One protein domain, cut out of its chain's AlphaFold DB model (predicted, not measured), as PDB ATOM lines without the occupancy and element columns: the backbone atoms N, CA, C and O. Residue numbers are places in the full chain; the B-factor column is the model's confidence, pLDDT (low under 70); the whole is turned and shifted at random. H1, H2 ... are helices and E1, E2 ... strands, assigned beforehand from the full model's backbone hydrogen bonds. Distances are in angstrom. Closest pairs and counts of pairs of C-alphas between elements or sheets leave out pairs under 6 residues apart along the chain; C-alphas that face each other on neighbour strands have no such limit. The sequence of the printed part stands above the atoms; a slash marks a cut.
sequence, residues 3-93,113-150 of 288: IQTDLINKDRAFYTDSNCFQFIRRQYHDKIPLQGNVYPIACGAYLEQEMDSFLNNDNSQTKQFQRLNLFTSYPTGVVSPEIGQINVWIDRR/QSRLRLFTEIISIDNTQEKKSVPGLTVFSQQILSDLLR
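What this domain is: This is residues 3 to 93 and 113 to 150 of the 288 residues of a protein of Schistosoma japonicum (UniProt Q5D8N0). A long, strongly twisted sheet of five strands has a small three-stranded sheet packed over part of one face, a partial sandwich, and the helix H3 over the opposite face. E4, E5 and E8 run out beyond the sandwich as an arm, past whose end residues 54 to 59 stick out. The printed part has 129 residues, with eight named strands and three named helices in the order E1 E2 H1 E3 E4 E5 E6 E7 E8 H2 H3. The sheets E2-E1-E4-E5-E8 and E3-E6-E7 are antiparallel, and the class is mixed. The whole is compact, with a radius of gyration of the C-alphas of 15.2 A and spans of 55 by 39 by 26 A.

How they stand to each other: E1, residues 13 to 18, and E2, residues 22 to 27, form a hairpin, with N 18 and O 22 2.7 A apart. E4, residues 44 to 51, is antiparallel to E1, with N 15 and O 46 at 2.9 A. E4 forms a hairpin with E5, residues 62 to 72, with N 51 and O 64 at 2.8 A. The edge strand E8, residues 116 to 126, pairs with E5, with N 65 and O 123 at 2.8 A. E5 bends by 50 degrees at residue 66 and E8 by 55 degrees at residue 119. E3, residues 39 to 41, is antiparallel to E6, residues 76 to 79, with N 41 and O 76 at 2.8 A. E6 forms a hairpin with E7, residues 85 to 88, with N 87 and O 79 at 2.8 A. The two sheets form a sandwich, face to face, their facing parts 8.4 A centre to centre. H3, residues 139 to 149, makes two layers with the larger sheet, at a height over the sheet of 9.2 A. It lies over E5 and only just not over E8, on which 2 of its C-alphas fall, and runs along the strands, at 3 degrees to E5 on the local plane. The closest C-alphas of E5 and H3 are those of Phe 71 and Leu 145, 6.5 A apart. H1, residues 34 to 37, only grazes the smaller sheet, and H2, residues 127 to 130, only grazes the larger. In H3 every O i to N i+4 pair is within hydrogen-bond range; H1 and H2 are too short for such a pair.

Where its parts are: E1 begins at C-alpha 13, (22.232, -2.266, 31.092), and spans 16.1 A; E2 spans 16.6 A. E4 spans 22.3 A, and E5 and E8 30.3 A each. H3 spans 15.1 A and ends at C-alpha 149, (7.269, 6.497, 12.486).

The domain as a whole: The C-alphas farthest apart, those of Asn 59 and Arg 93, are 54.9 A apart. Residues 94 to 112 are not printed; C-alphas 93 and 113 are 16.3 A apart across the cut. Of the links that are printed whole, none is long. Mean pLDDT of the printed part is 87.9, with residues 53 to 61 and 127 to 133 under 70.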
ATOM      1  N   ILE A   3      19.597 -10.155  18.482       97.62
ATOM      2  CA  ILE A   3      20.746  -9.427  17.945       97.62
ATOM      3  C   ILE A   3      21.882  -9.582  18.950       97.62
ATOM      4  O   ILE A   3      21.681  -9.326  20.136       97.62
ATOM      5  N   GLN A   4      23.045 -10.016  18.477       97.06
ATOM      6  CA  GLN A   4      24.254 -10.200  19.277       97.06
ATOM      7  C   GLN A   4      25.377  -9.352  18.690       97.06
ATOM      8  O   GLN A   4      25.535  -9.277  17.471       97.06
ATOM      9  N   THR A   5      26.130  -8.708  19.570       96.25
ATOM     10  CA  THR A   5      27.246  -7.820  19.249       96.25
ATOM     11  C   THR A   5      28.389  -8.062  20.225       96.25
ATOM     12  O   THR A   5      28.207  -8.703  21.259       96.25
ATOM     13  N   ASP A   6      29.555  -7.529  19.898       95.00
ATOM     14  CA  ASP A   6      30.730  -7.456  20.764       95.00
ATOM     15  C   ASP A   6      30.668  -6.289  21.767       95.00
ATOM     16  O   ASP A   6      31.608  -6.094  22.537       95.00
ATOM     17  N   LEU A   7      29.559  -5.535  21.796       94.50
ATOM     18  CA  LEU A   7      29.373  -4.443  22.744       94.50
ATOM     19  C   LEU A   7      29.338  -4.950  24.183       94.50
ATOM     20  O   LEU A   7      28.566  -5.837  24.547       94.50
ATOM     21  N   ILE A   8      30.107  -4.289  25.035       95.50
ATOM     22  CA  ILE A   8      30.185  -4.573  26.463       95.50
ATOM     23  C   ILE A   8      29.295  -3.574  27.207       95.50
ATOM     24  O   ILE A   8      29.760  -2.579  27.765       95.50
ATOM     25  N   ASN A   9      27.986  -3.836  27.226       93.06
ATOM     26  CA  ASN A   9      27.050  -3.060  28.037       93.06
ATOM     27  C   ASN A   9      27.181  -3.436  29.522       93.06
ATOM     28  O   ASN A   9      26.707  -4.481  29.982       93.06
ATOM     29  N   LYS A  10      27.839  -2.558  30.289       90.75
ATOM     30  CA  LYS A  10      28.109  -2.751  31.719       90.75
ATOM     31  C   LYS A  10      26.830  -3.069  32.500       90.75
ATOM     32  O   LYS A  10      25.778  -2.474  32.272       90.75
ATOM     33  N   ASP A  11      26.939  -4.017  33.429       93.19
ATOM     34  CA  ASP A  11      25.846  -4.499  34.283       93.19
ATOM     35  C   ASP A  11      24.635  -5.070  33.522       93.19
ATOM     36  O   ASP A  11      23.552  -5.162  34.097       93.19
ATOM     37  N   ARG A  12      24.784  -5.442  32.239       95.12
ATOM     38  CA  ARG A  12      23.664  -5.787  31.341       95.12
ATOM     39  C   ARG A  12      22.609  -4.677  31.290       95.12
ATOM     40  O   ARG A  12      21.399  -4.921  31.340       95.12
ATOM     41  N   ALA A  13      23.082  -3.432  31.247       95.88
ATOM     42  CA  ALA A  13      22.232  -2.266  31.092       95.88
ATOM     43  C   ALA A  13      21.760  -2.117  29.644       95.88
ATOM     44  O   ALA A  13      22.513  -2.338  28.698       95.88
ATOM     45  N   PHE A  14      20.512  -1.714  29.471       97.12
ATOM     46  CA  PHE A  14      19.922  -1.404  28.173       97.12
ATOM     47  C   PHE A  14      18.888  -0.307  28.360       97.12
ATOM     48  O   PHE A  14      18.408  -0.091  29.470       97.12
ATOM     49  N   TYR A  15      18.536   0.403  27.302       96.81
ATOM     50  CA  TYR A  15      17.651   1.554  27.407       96.81
ATOM     51  C   TYR A  15      16.418   1.323  26.564       96.81
ATOM     52  O   TYR A  15      16.525   0.844  25.440       96.81
ATOM     53  N   THR A  16      15.254   1.648  27.112       97.44
ATOM     54  CA  THR A  16      13.961   1.489  26.438       97.44
ATOM     55  C   THR A  16      13.207   2.800  26.477       97.44
ATOM     56  O   THR A  16      13.294   3.533  27.469       97.44
ATOM     57  N   ASP A  17      12.435   3.083  25.438       96.62
ATOM     58  CA  ASP A  17      11.568   4.249  25.440       96.62
ATOM     59  C   ASP A  17      10.396   4.113  26.438       96.62
ATOM     60  O   ASP A  17      10.030   3.026  26.890       96.62
ATOM     61  N   SER A  18       9.806   5.253  26.787       95.00
ATOM     62  CA  SER A  18       8.497   5.377  27.418       95.00
ATOM     63  C   SER A  18       7.613   6.178  26.473       95.00
ATOM     64  O   SER A  18       7.737   7.403  26.393       95.00
ATOM     65  N   ASN A  19       6.739   5.480  25.746       94.88
ATOM     66  CA  ASN A  19       5.777   6.067  24.808       94.88
ATOM     67  C   ASN A  19       6.431   6.961  23.736       94.88
ATOM     68  O   ASN A  19       5.850   7.973  23.350       94.88
ATOM     69  N   CYS A  20       7.646   6.631  23.291       92.88
ATOM     70  CA  CYS A  20       8.436   7.436  22.347       92.88
ATOM     71  C   CYS A  20       8.744   8.867  22.803       92.88
ATOM     72  O   CYS A  20       9.135   9.722  22.000       92.88
ATOM     73  N   PHE A  21       8.587   9.142  24.099       90.81
ATOM     74  CA  PHE A  21       8.837  10.458  24.662       90.81
ATOM     75  C   PHE A  21      10.211  10.538  25.330       90.81
ATOM     76  O   PHE A  21      11.015  11.402  25.009       90.81
ATOM     77  N   GLN A  22      10.532   9.616  26.226       91.00
ATOM     78  CA  GLN A  22      11.815   9.613  26.937       91.00
ATOM     79  C   GLN A  22      12.424   8.220  26.943       91.00
ATOM     80  O   GLN A  22      11.698   7.243  26.779       91.00
ATOM     81  N   PHE A  23      13.733   8.124  27.166       93.25
ATOM     82  CA  PHE A  23      14.417   6.846  27.339       93.25
ATOM     83  C   PHE A  23      14.749   6.612  28.807       93.25
ATOM     84  O   PHE A  23      15.072   7.531  29.557       93.25
ATOM     85  N   ILE A  24      14.648   5.355  29.226       93.75
ATOM     86  CA  ILE A  24      14.851   4.939  30.610       93.75
ATOM     87  C   ILE A  24      15.890   3.824  30.629       93.75
ATOM     88  O   ILE A  24      15.782   2.853  29.878       93.75
ATOM     89  N   ARG A  25      16.876   3.944  31.525       95.12
ATOM     90  CA  ARG A  25      17.860   2.888  31.778       95.12
ATOM     91  C   ARG A  25      17.190   1.704  32.469       95.12
ATOM     92  O   ARG A  25      16.571   1.848  33.523       95.12
ATOM     93  N   ARG A  26      17.355   0.524  31.890       96.50
ATOM     94  CA  ARG A  26      16.961  -0.783  32.414       96.50
ATOM     95  C   ARG A  26      18.208  -1.599  32.714       96.50
ATOM     96  O   ARG A  26      19.292  -1.320  32.204       96.50
ATOM     97  N   GLN A  27      18.041  -2.601  33.558       96.88
ATOM     98  CA  GLN A  27      19.090  -3.539  33.910       96.88
ATOM     99  C   GLN A  27      18.478  -4.928  34.018       96.88
ATOM    100  O   GLN A  27      17.410  -5.088  34.613       96.88
ATOM    101  N   TYR A  28      19.145  -5.917  33.435       98.00
ATOM    102  CA  TYR A  28      18.745  -7.303  33.614       98.00
ATOM    103  C   TYR A  28      19.146  -7.802  35.004       98.00
ATOM    104  O   TYR A  28      20.277  -7.607  35.450       98.00
ATOM    105  N   HIS A  29      18.228  -8.481  35.687       97.81
ATOM    106  CA  HIS A  29      18.467  -9.044  37.009       97.81
ATOM    107  C   HIS A  29      18.180 -10.543  37.035       97.81
ATOM    108  O   HIS A  29      17.033 -10.951  36.867       97.81
ATOM    109  N   ASP A  30      19.192 -11.349  37.370       97.50
ATOM    110  CA  ASP A  30      19.081 -12.820  37.415       97.50
ATOM    111  C   ASP A  30      18.122 -13.318  38.502       97.50
ATOM    112  O   ASP A  30      17.522 -14.384  38.384       97.50
ATOM    113  N   LYS A  31      17.931 -12.522  39.562       97.75
ATOM    114  CA  LYS A  31      16.952 -12.810  40.624       97.75
ATOM    115  C   LYS A  31      15.496 -12.712  40.146       97.75
ATOM    116  O   LYS A  31      14.596 -13.131  40.867       97.75
ATOM    117  N   ILE A  32      15.258 -12.092  38.988       97.31
ATOM    118  CA  ILE A  32      13.938 -11.919  38.380       97.31
ATOM    119  C   ILE A  32      13.858 -12.889  37.193       97.31
ATOM    120  O   ILE A  32      14.797 -12.954  36.401       97.31
ATOM    121  N   PRO A  33      12.762 -13.649  37.027       97.75
ATOM    122  CA  PRO A  33      12.628 -14.535  35.875       97.75
ATOM    123  C   PRO A  33      12.598 -13.733  34.565       97.75
ATOM    124  O   PRO A  33      12.271 -12.545  34.564       97.75
ATOM    125  N   LEU A  34      12.890 -14.388  33.437       96.62
ATOM    126  CA  LEU A  34      13.016 -13.741  32.123       96.62
ATOM    127  C   LEU A  34      11.860 -12.778  31.818       96.62
ATOM    128  O   LEU A  34      12.100 -11.632  31.453       96.62
ATOM    129  N   GLN A  35      10.614 -13.209  32.028       95.88
ATOM    130  CA  GLN A  35       9.424 -12.400  31.754       95.88
ATOM    131  C   GLN A  35       9.331 -11.116  32.591       95.88
ATOM    132  O   GLN A  35       8.707 -10.161  32.148       95.88
ATOM    133  N   GLY A  36       9.950 -11.071  33.774       97.62
ATOM    134  CA  GLY A  36      10.014  -9.864  34.603       97.62
ATOM    135  C   GLY A  36      11.125  -8.895  34.185       97.62
ATOM    136  O   GLY A  36      11.149  -7.763  34.657       97.62
ATOM    137  N   ASN A  37      12.023  -9.323  33.293       97.94
ATOM    138  CA  ASN A  37      13.043  -8.484  32.667       97.94
ATOM    139  C   ASN A  37      12.642  -8.015  31.254       97.94
ATOM    140  O   ASN A  37      13.425  -7.327  30.600       97.94
ATOM    141  N   VAL A  38      11.450  -8.382  30.767       98.00
ATOM    142  CA  VAL A  38      10.922  -7.897  29.485       98.00
ATOM    143  C   VAL A  38      10.269  -6.536  29.694       98.00
ATOM    144  O   VAL A  38       9.355  -6.397  30.505       98.00
ATOM    145  N   TYR A  39      10.710  -5.542  28.928       98.19
ATOM    146  CA  TYR A  39      10.170  -4.186  28.963       98.19
ATOM    147  C   TYR A  39       9.485  -3.841  27.641       98.19
ATOM    148  O   TYR A  39       9.907  -4.327  26.589       98.19
ATOM    149  N   PRO A  40       8.433  -3.006  27.669       97.81
ATOM    150  CA  PRO A  40       7.846  -2.491  26.449       97.81
ATOM    151  C   PRO A  40       8.794  -1.487  25.791       97.81
ATOM    152  O   PRO A  40       9.441  -0.687  26.466       97.81
ATOM    153  N   ILE A  41       8.809  -1.507  24.468       97.62
ATOM    154  CA  ILE A  41       9.249  -0.401  23.626       97.62
ATOM    155  C   ILE A  41       8.051   0.022  22.790       97.62
ATOM    156  O   ILE A  41       7.378  -0.834  22.217       97.62
ATOM    157  N   ALA A  42       7.744   1.316  22.746       97.06
ATOM    158  CA  ALA A  42       6.770   1.833  21.794       97.06
ATOM    159  C   ALA A  42       7.425   2.099  20.434       97.06
ATOM    160  O   ALA A  42       6.758   1.970  19.408       97.06
ATOM    161  N   CYS A  43       8.722   2.414  20.422       96.31
ATOM    162  CA  CYS A  43       9.454   2.649  19.181       96.31
ATOM    163  C   CYS A  43      10.961   2.430  19.249       96.31
ATOM    164  O   CYS A  43      11.594   2.454  18.193       96.31
ATOM    165  N   GLY A  44      11.571   2.229  20.420       97.06
ATOM    166  CA  GLY A  44      13.016   2.072  20.437       97.06
ATOM    167  C   GLY A  44      13.651   1.547  21.710       97.06
ATOM    168  O   GLY A  44      13.209   1.798  22.828       97.06
ATOM    169  N   ALA A  45      14.774   0.870  21.507       97.62
ATOM    170  CA  ALA A  45      15.739   0.540  22.537       97.62
ATOM    171  C   ALA A  45      17.166   0.700  22.015       97.62
ATOM    172  O   ALA A  45      17.404   0.704  20.808       97.62
ATOM    173  N   TYR A  46      18.126   0.801  22.926       96.69
ATOM    174  CA  TYR A  46      19.534   0.800  22.557       96.69
ATOM    175  C   TYR A  46      20.424   0.160  23.629       96.69
ATOM    176  O   TYR A  46      20.066   0.092  24.810       96.69
ATOM    177  N   LEU A  47      21.593  -0.309  23.192       96.50
ATOM    178  CA  LEU A  47      22.707  -0.737  24.040       96.50
ATOM    179  C   LEU A  47      23.836   0.284  23.928       96.50
ATOM    180  O   LEU A  47      24.064   0.822  22.848       96.50
ATOM    181  N   GLU A  48      24.555   0.519  25.020       91.38
ATOM    182  CA  GLU A  48      25.712   1.416  25.056       91.38
ATOM    183  C   GLU A  48      26.902   0.748  25.718       91.38
ATOM    184  O   GLU A  48      26.759   0.065  26.736       91.38
ATOM    185  N   GLN A  49      28.076   1.032  25.171       91.38
ATOM    186  CA  GLN A  49      29.368   0.768  25.779       91.38
ATOM    187  C   GLN A  49      30.132   2.088  25.886       91.38
ATOM    188  O   GLN A  49      30.263   2.807  24.897       91.38
ATOM    189  N   GLU A  50      30.654   2.391  27.072       88.56
ATOM    190  CA  GLU A  50      31.637   3.462  27.255       88.56
ATOM    191  C   GLU A  50      32.951   3.033  26.585       88.56
ATOM    192  O   GLU A  50      33.454   1.934  26.825       88.56
ATOM    193  N   MET A  51      33.468   3.870  25.690       84.19
ATOM    194  CA  MET A  51      34.751   3.668  25.028       84.19
ATOM    195  C   MET A  51      35.835   4.346  25.864       84.19
ATOM    196  O   MET A  51      35.715   5.528  26.194       84.19
ATOM    197  N   ASP A  52      36.900   3.614  26.189       72.56
ATOM    198  CA  ASP A  52      38.010   4.191  26.940       72.56
ATOM    199  C   ASP A  52      38.700   5.307  26.140       72.56
ATOM    200  O   ASP A  52      38.999   5.171  24.951       72.56
ATOM    201  N   SER A  53      39.039   6.400  26.824       57.34
ATOM    202  CA  SER A  53      39.687   7.586  26.250       57.34
ATOM    203  C   SER A  53      41.138   7.366  25.787       57.34
ATOM    204  O   SER A  53      41.799   8.324  25.396       57.34
ATOM    205  N   PHE A  54      41.660   6.133  25.813       48.78
ATOM    206  CA  PHE A  54      43.073   5.817  25.541       48.78
ATOM    207  C   PHE A  54      43.537   6.100  24.102       48.78
ATOM    208  O   PHE A  54      44.741   6.129  23.856       48.78
ATOM    209  N   LEU A  55      42.620   6.325  23.155       49.25
ATOM    210  CA  LEU A  55      42.955   6.677  21.767       49.25
ATOM    211  C   LEU A  55      42.983   8.188  21.493       49.25
ATOM    212  O   LEU A  55      43.468   8.594  20.439       49.25
ATOM    213  N   ASN A  56      42.532   9.020  22.435       46.22
ATOM    214  CA  ASN A  56      42.554  10.471  22.291       46.22
ATOM    215  C   ASN A  56      43.574  11.049  23.278       46.22
ATOM    216  O   ASN A  56      43.292  11.205  24.461       46.22
ATOM    217  N   ASN A  57      44.758  11.404  22.769       47.97
ATOM    218  CA  ASN A  57      45.785  12.218  23.445       47.97
ATOM    219  C   ASN A  57      45.312  13.664  23.723       47.97
ATOM    220  O   ASN A  57      46.107  14.600  23.719       47.97
ATOM    221  N   ASP A  58      44.017  13.867  23.943       52.78
ATOM    222  CA  ASP A  58      43.439  15.163  24.229       52.78
ATOM    223  C   ASP A  58      43.019  15.195  25.692       52.78
ATOM    224  O   ASP A  58      42.211  14.389  26.149       52.78
ATOM    225  N   ASN A  59      43.486  16.222  26.405       54.06
ATOM    226  CA  ASN A  59      43.006  16.648  27.726       54.06
ATOM    227  C   ASN A  59      41.511  17.070  27.721       54.06
ATOM    228  O   ASN A  59      41.064  17.840  28.571       54.06
ATOM    229  N   SER A  60      40.739  16.619  26.731       57.12
ATOM    230  CA  SER A  60      39.316  16.858  26.569       57.12
ATOM    231  C   SER A  60      38.536  16.067  27.616       57.12
ATOM    232  O   SER A  60      38.673  14.852  27.744       57.12
ATOM    233  N   GLN A  61      37.706  16.766  28.385       63.56
ATOM    234  CA  GLN A  61      36.804  16.187  29.381       63.56
ATOM    235  C   GLN A  61      35.584  15.536  28.704       63.56
ATOM    236  O   GLN A  61      34.452  15.826  29.078       63.56
ATOM    237  N   THR A  62      35.791  14.704  27.686       71.00
ATOM    238  CA  THR A  62      34.720  14.174  26.836       71.00
ATOM    239  C   THR A  62      34.765  12.647  26.857       71.00
ATOM    240  O   THR A  62      35.788  12.045  26.540       71.00
ATOM    241  N   LYS A  63      33.658  12.007  27.237       77.69
ATOM    242  CA  LYS A  63      33.472  10.551  27.182       77.69
ATOM    243  C   LYS A  63      32.874  10.142  25.856       77.69
ATOM    244  O   LYS A  63      31.999  10.831  25.335       77.69
ATOM    245  N   GLN A  64      33.310   9.004  25.332       81.94
ATOM    246  CA  GLN A  64      32.758   8.442  24.108       81.94
ATOM    247  C   GLN A  64      31.961   7.179  24.410       81.94
ATOM    248  O   GLN A  64      32.339   6.391  25.271       81.94
ATOM    249  N   PHE A  65      30.858   6.989  23.698       85.94
ATOM    250  CA  PHE A  65      30.013   5.809  23.806       85.94
ATOM    251  C   PHE A  65      29.781   5.220  22.423       85.94
ATOM    252  O   PHE A  65      29.372   5.934  21.508       85.94
ATOM    253  N   GLN A  66      29.991   3.917  22.283       89.81
ATOM    254  CA  GLN A  66      29.528   3.163  21.127       89.81
ATOM    255  C   GLN A  66      28.114   2.667  21.426       89.81
ATOM    256  O   GLN A  66      27.888   1.967  22.416       89.81
ATOM    257  N   ARG A  67      27.150   3.048  20.586       91.62
ATOM    258  CA  ARG A  67      25.734   2.727  20.774       91.62
ATOM    259  C   ARG A  67      25.222   1.859  19.633       91.62
ATOM    260  O   ARG A  67      25.461   2.170  18.470       91.62
ATOM    261  N   LEU A  68      24.474   0.808  19.964       96.12
ATOM    262  CA  LEU A  68      23.631   0.061  19.027       96.12
ATOM    263  C   LEU A  68      22.181   0.492  19.227       96.12
ATOM    264  O   LEU A  68      21.597   0.210  20.272       96.12
ATOM    265  N   ASN A  69      21.597   1.135  18.222       96.56
ATOM    266  CA  ASN A  69      20.207   1.569  18.227       96.56
ATOM    267  C   ASN A  69      19.322   0.559  17.501       96.56
ATOM    268  O   ASN A  69      19.632   0.124  16.392       96.56
ATOM    269  N   LEU A  70      18.185   0.246  18.111       97.69
ATOM    270  CA  LEU A  70      17.128  -0.579  17.553       97.69
ATOM    271  C   LEU A  70      15.811   0.193  17.634       97.69
ATOM    272  O   LEU A  70      15.267   0.371  18.723       97.69
ATOM    273  N   PHE A  71      15.256   0.573  16.488       97.94
ATOM    274  CA  PHE A  71      13.939   1.206  16.412       97.94
ATOM    275  C   PHE A  71      12.911   0.308  15.742       97.94
ATOM    276  O   PHE A  71      13.236  -0.448  14.823       97.94
ATOM    277  N   THR A  72      11.666   0.407  16.195       96.88
ATOM    278  CA  THR A  72      10.524  -0.371  15.716       96.88
ATOM    279  C   THR A  72       9.407   0.555  15.253       96.88
ATOM    280  O   THR A  72       9.146   1.592  15.854       96.88
ATOM    281  N   SER A  73       8.708   0.171  14.183       94.88
ATOM    282  CA  SER A  73       7.506   0.887  13.726       94.88
ATOM    283  C   SER A  73       6.238   0.502  14.500       94.88
ATOM    284  O   SER A  73       5.138   0.882  14.109       94.88
ATOM    285  N   TYR A  74       6.366  -0.350  15.517       94.50
ATOM    286  CA  TYR A  74       5.266  -0.905  16.297       94.50
ATOM    287  C   TYR A  74       5.728  -1.195  17.733       94.50
ATOM    288  O   TYR A  74       6.921  -1.452  17.947       94.50
ATOM    289  N   PRO A  75       4.803  -1.189  18.708       97.00
ATOM    290  CA  PRO A  75       5.135  -1.480  20.089       97.00
ATOM    291  C   PRO A  75       5.384  -2.976  20.300       97.00
ATOM    292  O   PRO A  75       4.614  -3.814  19.830       97.00
ATOM    293  N   THR A  76       6.438  -3.325  21.034       96.69
ATOM    294  CA  THR A  76       6.768  -4.725  21.336       96.69
ATOM    295  C   THR A  76       7.544  -4.885  22.645       96.69
ATOM    296  O   THR A  76       7.865  -3.907  23.314       96.69
ATOM    297  N   GLY A  77       7.810  -6.129  23.045       97.62
ATOM    298  CA  GLY A  77       8.649  -6.472  24.189       97.62
ATOM    299  C   GLY A  77      10.121  -6.624  23.806       97.62
ATOM    300  O   GLY A  77      10.446  -7.239  22.785       97.62
ATOM    301  N   VAL A  78      11.010  -6.112  24.657       98.06
ATOM    302  CA  VAL A  78      12.465  -6.222  24.513       98.06
ATOM    303  C   VAL A  78      13.130  -6.650  25.823       98.06
ATOM    304  O   VAL A  78      12.642  -6.336  26.909       98.06
ATOM    305  N   VAL A  79      14.261  -7.350  25.733       97.88
ATOM    306  CA  VAL A  79      15.120  -7.687  26.883       97.88
ATOM    307  C   VAL A  79      16.570  -7.867  26.436       97.88
ATOM    308  O   VAL A  79      16.822  -8.318  25.321       97.88
ATOM    309  N   SER A  80      17.526  -7.553  27.311       97.56
ATOM    310  CA  SER A  80      18.957  -7.824  27.120       97.56
ATOM    311  C   SER A  80      19.427  -8.847  28.166       97.56
ATOM    312  O   SER A  80      19.797  -8.454  29.269       97.56
ATOM    313  N   PRO A  81      19.305 -10.163  27.897       96.81
ATOM    314  CA  PRO A  81      19.610 -11.194  28.892       96.81
ATOM    315  C   PRO A  81      21.112 -11.420  29.083       96.81
ATOM    316  O   PRO A  81      21.537 -11.767  30.179       96.81
ATOM    317  N   GLU A  82      21.901 -11.182  28.037       97.31
ATOM    318  CA  GLU A  82      23.351 -11.363  28.008       97.31
ATOM    319  C   GLU A  82      24.032 -10.061  27.579       97.31
ATOM    320  O   GLU A  82      23.413  -9.193  26.954       97.31
ATOM    321  N   ILE A  83      25.319  -9.929  27.903       97.50
ATOM    322  CA  ILE A  83      26.136  -8.794  27.456       97.50
ATOM    323  C   ILE A  83      26.203  -8.795  25.921       97.50
ATOM    324  O   ILE A  83      26.351  -9.846  25.300       97.50
ATOM    325  N   GLY A  84      26.043  -7.622  25.310       96.62
ATOM    326  CA  GLY A  84      26.059  -7.431  23.860       96.62
ATOM    327  C   GLY A  84      24.827  -7.976  23.138       96.62
ATOM    328  O   GLY A  84      24.769  -7.908  21.909       96.62
ATOM    329  N   GLN A  85      23.832  -8.500  23.864       97.56
ATOM    330  CA  GLN A  85      22.655  -9.140  23.288       97.56
ATOM    331  C   GLN A  85      21.373  -8.350  23.559       97.56
ATOM    332  O   GLN A  85      21.099  -7.957  24.691       97.56
ATOM    333  N   ILE A  86      20.528  -8.197  22.540       97.69
ATOM    334  CA  ILE A  86      19.168  -7.668  22.675       97.69
ATOM    335  C   ILE A  86      18.166  -8.558  21.929       97.69
ATOM    336  O   ILE A  86      18.333  -8.892  20.754       97.69
ATOM    337  N   ASN A  87      17.111  -8.965  22.632       97.69
ATOM    338  CA  ASN A  87      16.052  -9.830  22.129       97.69
ATOM    339  C   ASN A  87      14.764  -9.026  21.977       97.69
ATOM    340  O   ASN A  87      14.305  -8.402  22.929       97.69
ATOM    341  N   VAL A  88      14.157  -9.108  20.798       96.75
ATOM    342  CA  VAL A  88      12.941  -8.391  20.405       96.75
ATOM    343  C   VAL A  88      11.848  -9.401  20.096       96.75
ATOM    344  O   VAL A  88      12.048 -10.315  19.285       96.75
ATOM    345  N   TRP A  89      10.686  -9.243  20.716       94.81
ATOM    346  CA  TRP A  89       9.517 -10.055  20.408       94.81
ATOM    347  C   TRP A  89       8.920  -9.552  19.095       94.81
ATOM    348  O   TRP A  89       8.850  -8.353  18.856       94.81
ATOM    349  N   ILE A  90       8.545 -10.468  18.209       92.19
ATOM    350  CA  ILE A  90       7.999 -10.111  16.889       92.19
ATOM    351  C   ILE A  90       6.514 -10.449  16.831       92.19
ATOM    352  O   ILE A  90       5.704  -9.641  16.398       92.19
ATOM    353  N   ASP A  91       6.164 -11.640  17.304       91.94
ATOM    354  CA  ASP A  91       4.795 -12.120  17.407       91.94
ATOM    355  C   ASP A  91       4.732 -13.194  18.505       91.94
ATOM    356  O   ASP A  91       5.769 -13.720  18.934       91.94
ATOM    357  N   ARG A  92       3.531 -13.530  18.969       91.69
ATOM    358  CA  ARG A  92       3.301 -14.621  19.919       91.69
ATOM    359  C   ARG A  92       2.035 -15.385  19.555       91.69
ATOM    360  O   ARG A  92       1.040 -14.805  19.149       91.69
ATOM    361  N   ARG A  93       2.062 -16.698  19.785       92.62
ATOM    362  CA  ARG A  93       0.885 -17.571  19.732       92.62
ATOM    363  C   ARG A  93       0.807 -18.393  21.009       92.62
ATOM    364  O   ARG A  93       1.831 -18.811  21.542       92.62
ATOM    365  N   GLN A 113       4.019  -7.417   8.660       90.06
ATOM    366  CA  GLN A 113       5.300  -6.854   8.247       90.06
ATOM    367  C   GLN A 113       5.889  -6.028   9.394       90.06
ATOM    368  O   GLN A 113       5.465  -4.906   9.652       90.06
ATOM    369  N   SER A 114       6.909  -6.570  10.052       90.62
ATOM    370  CA  SER A 114       7.697  -5.827  11.038       90.62
ATOM    371  C   SER A 114       8.739  -4.952  10.344       90.62
ATOM    372  O   SER A 114       9.576  -5.470   9.605       90.62
ATOM    373  N   ARG A 115       8.725  -3.636  10.592       94.19
ATOM    374  CA  ARG A 115       9.774  -2.717  10.124       94.19
ATOM    375  C   ARG A 115      10.628  -2.273  11.300       94.19
ATOM    376  O   ARG A 115      10.109  -1.762  12.292       94.19
ATOM    377  N   LEU A 116      11.932  -2.490  11.171       94.94
ATOM    378  CA  LEU A 116      12.914  -2.134  12.182       94.94
ATOM    379  C   LEU A 116      14.072  -1.365  11.541       94.94
ATOM    380  O   LEU A 116      14.381  -1.557  10.361       94.94
ATOM    381  N   ARG A 117      14.717  -0.507  12.327       96.69
ATOM    382  CA  ARG A 117      15.993   0.134  11.986       96.69
ATOM    383  C   ARG A 117      17.028  -0.320  13.002       96.69
ATOM    384  O   ARG A 117      16.782  -0.224  14.200       96.69
ATOM    385  N   LEU A 118      18.150  -0.830  12.513       96.50
ATOM    386  CA  LEU A 118      19.277  -1.276  13.321       96.50
ATOM    387  C   LEU A 118      20.526  -0.577  12.798       96.50
ATOM    388  O   LEU A 118      20.847  -0.716  11.619       96.50
ATOM    389  N   PHE A 119      21.193   0.191  13.648       94.88
ATOM    390  CA  PHE A 119      22.405   0.913  13.274       94.88
ATOM    391  C   PHE A 119      23.253   1.208  14.506       94.88
ATOM    392  O   PHE A 119      22.763   1.178  15.637       94.88
ATOM    393  N   THR A 120      24.527   1.500  14.280       92.31
ATOM    394  CA  THR A 120      25.460   1.904  15.325       92.31
ATOM    395  C   THR A 120      25.849   3.365  15.163       92.31
ATOM    396  O   THR A 120      25.863   3.900  14.055       92.31
ATOM    397  N   GLU A 121      26.156   4.023  16.274       89.00
ATOM    398  CA  GLU A 121      26.707   5.376  16.285       89.00
ATOM    399  C   GLU A 121      27.737   5.527  17.410       89.00
ATOM    400  O   GLU A 121      27.724   4.767  18.382       89.00
ATOM    401  N   ILE A 122      28.631   6.508  17.270       85.88
ATOM    402  CA  ILE A 122      29.562   6.916  18.325       85.88
ATOM    403  C   ILE A 122      29.116   8.281  18.838       85.88
ATOM    404  O   ILE A 122      28.934   9.222  18.066       85.88
ATOM    405  N   ILE A 123      28.948   8.387  20.149       82.31
ATOM    406  CA  ILE A 123      28.413   9.565  20.831       82.31
ATOM    407  C   ILE A 123      29.504  10.130  21.719       82.31
ATOM    408  O   ILE A 123      30.190   9.374  22.394       82.31
ATOM    409  N   SER A 124      29.681  11.448  21.716       77.81
ATOM    410  CA  SER A 124      30.654  12.134  22.566       77.81
ATOM    411  C   SER A 124      29.914  13.036  23.552       77.81
ATOM    412  O   SER A 124      29.228  13.964  23.140       77.81
ATOM    413  N   ILE A 125      30.043  12.763  24.848       74.50
ATOM    414  CA  ILE A 125      29.362  13.490  25.924       74.50
ATOM    415  C   ILE A 125      30.407  14.235  26.749       74.50
ATOM    416  O   ILE A 125      31.369  13.635  27.224       74.50
ATOM    417  N   ASP A 126      30.209  15.532  26.966       71.06
ATOM    418  CA  ASP A 126      31.058  16.290  27.885       71.06
ATOM    419  C   ASP A 126      30.792  15.876  29.342       71.06
ATOM    420  O   ASP A 126      29.653  15.856  29.819       71.06
ATOM    421  N   ASN A 127      31.863  15.589  30.085       62.50
ATOM    422  CA  ASN A 127      31.836  15.081  31.464       62.50
ATOM    423  C   ASN A 127      31.113  16.017  32.445       62.50
ATOM    424  O   ASN A 127      30.648  15.582  33.500       62.50
ATOM    425  N   THR A 128      31.002  17.307  32.120       58.50
ATOM    426  CA  THR A 128      30.247  18.284  32.918       58.50
ATOM    427  C   THR A 128      28.733  18.053  32.852       58.50
ATOM    428  O   THR A 128      28.031  18.388  33.809       58.50
ATOM    429  N   GLN A 129      28.229  17.439  31.775       58.19
ATOM    430  CA  GLN A 129      26.806  17.155  31.566       58.19
ATOM    431  C   GLN A 129      26.386  15.746  32.010       58.19
ATOM    432  O   GLN A 129      25.217  15.531  32.330       58.19
ATOM    433  N   GLU A 130      27.324  14.802  32.123       53.81
ATOM    434  CA  GLU A 130      27.043  13.399  32.464       53.81
ATOM    435  C   GLU A 130      26.295  13.244  33.802       53.81
ATOM    436  O   GLU A 130      25.320  12.501  33.897       53.81
ATOM    437  N   LYS A 131      26.660  14.025  34.832       47.50
ATOM    438  CA  LYS A 131      26.018  13.968  36.163       47.50
ATOM    439  C   LYS A 131      24.552  14.432  36.182       47.50
ATOM    440  O   LYS A 131      23.891  14.279  37.207       47.50
ATOM    441  N   LYS A 132      24.049  15.017  35.089       50.78
ATOM    442  CA  LYS A 132      22.666  15.505  34.938       50.78
ATOM    443  C   LYS A 132      21.936  14.899  33.733       50.78
ATOM    444  O   LYS A 132      20.769  15.227  33.526       50.78
ATOM    445  N   SER A 133      22.594  14.058  32.935       61.56
ATOM    446  CA  SER A 133      22.053  13.628  31.647       61.56
ATOM    447  C   SER A 133      21.007  12.531  31.822       61.56
ATOM    448  O   SER A 133      21.307  11.414  32.239       61.56
ATOM    449  N   VAL A 134      19.767  12.843  31.452       73.56
ATOM    450  CA  VAL A 134      18.718  11.844  31.223       73.56
ATOM    451  C   VAL A 134      19.080  11.054  29.955       73.56
ATOM    452  O   VAL A 134      19.616  11.649  29.015       73.56
ATOM    453  N   PRO A 135      18.827   9.733  29.892       85.50
ATOM    454  CA  PRO A 135      19.040   8.966  28.671       85.50
ATOM    455  C   PRO A 135      18.238   9.551  27.501       85.50
ATOM    456  O   PRO A 135      17.048   9.846  27.631       85.50
ATOM    457  N   GLY A 136      18.884   9.707  26.348       84.75
ATOM    458  CA  GLY A 136      18.287  10.343  25.182       84.75
ATOM    459  C   GLY A 136      18.982   9.959  23.883       84.75
ATOM    460  O   GLY A 136      20.094   9.420  23.862       84.75
ATOM    461  N   LEU A 137      18.300  10.233  22.776       88.06
ATOM    462  CA  LEU A 137      18.814   9.980  21.434       88.06
ATOM    463  C   LEU A 137      19.628  11.172  20.925       88.06
ATOM    464  O   LEU A 137      19.402  12.316  21.323       88.06
ATOM    465  N   THR A 138      20.559  10.894  20.017       85.75
ATOM    466  CA  THR A 138      21.199  11.926  19.194       85.75
ATOM    467  C   THR A 138      20.186  12.482  18.190       85.75
ATOM    468  O   THR A 138      19.168  11.847  17.904       85.75
ATOM    469  N   VAL A 139      20.459  13.653  17.607       80.62
ATOM    470  CA  VAL A 139      19.601  14.223  16.547       80.62
ATOM    471  C   VAL A 139      19.505  13.288  15.339       80.62
ATOM    472  O   VAL A 139      18.418  13.077  14.808       80.62
ATOM    473  N   PHE A 140      20.618  12.653  14.965       83.31
ATOM    474  CA  PHE A 140      20.656  11.654  13.897       83.31
ATOM    475  C   PHE A 140      19.717  10.476  14.188       83.31
ATOM    476  O   PHE A 140      18.868  10.124  13.366       83.31
ATOM    477  N   SER A 141      19.802   9.921  15.396       89.12
ATOM    478  CA  SER A 141      18.925   8.843  15.842       89.12
ATOM    479  C   SER A 141      17.452   9.263  15.889       89.12
ATOM    480  O   SER A 141      16.589   8.502  15.456       89.12
ATOM    481  N   GLN A 142      17.146  10.486  16.333       89.00
ATOM    482  CA  GLN A 142      15.776  11.013  16.312       89.00
ATOM    483  C   GLN A 142      15.215  11.127  14.891       89.00
ATOM    484  O   GLN A 142      14.051  10.811  14.663       89.00
ATOM    485  N   GLN A 143      16.029  11.525  13.915       85.69
ATOM    486  CA  GLN A 143      15.584  11.640  12.526       85.69
ATOM    487  C   GLN A 143      15.320  10.272  11.890       85.69
ATOM    488  O   GLN A 143      14.297  10.107  11.227       85.69
ATOM    489  N   ILE A 144      16.163   9.265  12.153       91.31
ATOM    490  CA  ILE A 144      15.893   7.881  11.723       91.31
ATOM    491  C   ILE A 144      14.594   7.366  12.351       91.31
ATOM    492  O   ILE A 144      13.796   6.703  11.684       91.31
ATOM    493  N   LEU A 145      14.374   7.664  13.634       93.31
ATOM    494  CA  LEU A 145      13.148   7.300  14.332       93.31
ATOM    495  C   LEU A 145      11.925   7.995  13.716       93.31
ATOM    496  O   LEU A 145      10.907   7.349  13.471       93.31
ATOM    497  N   SER A 146      12.035   9.288  13.409       91.06
ATOM    498  CA  SER A 146      10.969  10.060  12.773       91.06
ATOM    499  C   SER A 146      10.650   9.552  11.367       91.06
ATOM    500  O   SER A 146       9.475   9.402  11.053       91.06
ATOM    501  N   ASP A 147      11.647   9.223  10.538       91.81
ATOM    502  CA  ASP A 147      11.431   8.603   9.217       91.81
ATOM    503  C   ASP A 147      10.684   7.265   9.335       91.81
ATOM    504  O   ASP A 147       9.775   6.969   8.556       91.81
ATOM    505  N   LEU A 148      11.023   6.465  10.352       95.12
ATOM    506  CA  LEU A 148      10.371   5.181  10.601       95.12
ATOM    507  C   LEU A 148       8.903   5.337  11.026       95.12
ATOM    508  O   LEU A 148       8.060   4.554  10.582       95.12
ATOM    509  N   LEU A 149       8.602   6.304  11.900       94.38
ATOM    510  CA  LEU A 149       7.269   6.497  12.486       94.38
ATOM    511  C   LEU A 149       6.352   7.397  11.643       94.38
ATOM    512  O   LEU A 149       5.134   7.226  11.669       94.38
ATOM    513  N   ARG A 150       6.920   8.350  10.900       92.75
ATOM    514  CA  ARG A 150       6.212   9.336  10.071       92.75
ATOM    515  C   ARG A 150       6.835   9.393   8.666       92.75
ATOM    516  O   ARG A 150       7.459  10.393   8.310       92.75
TER     517      ARG A 150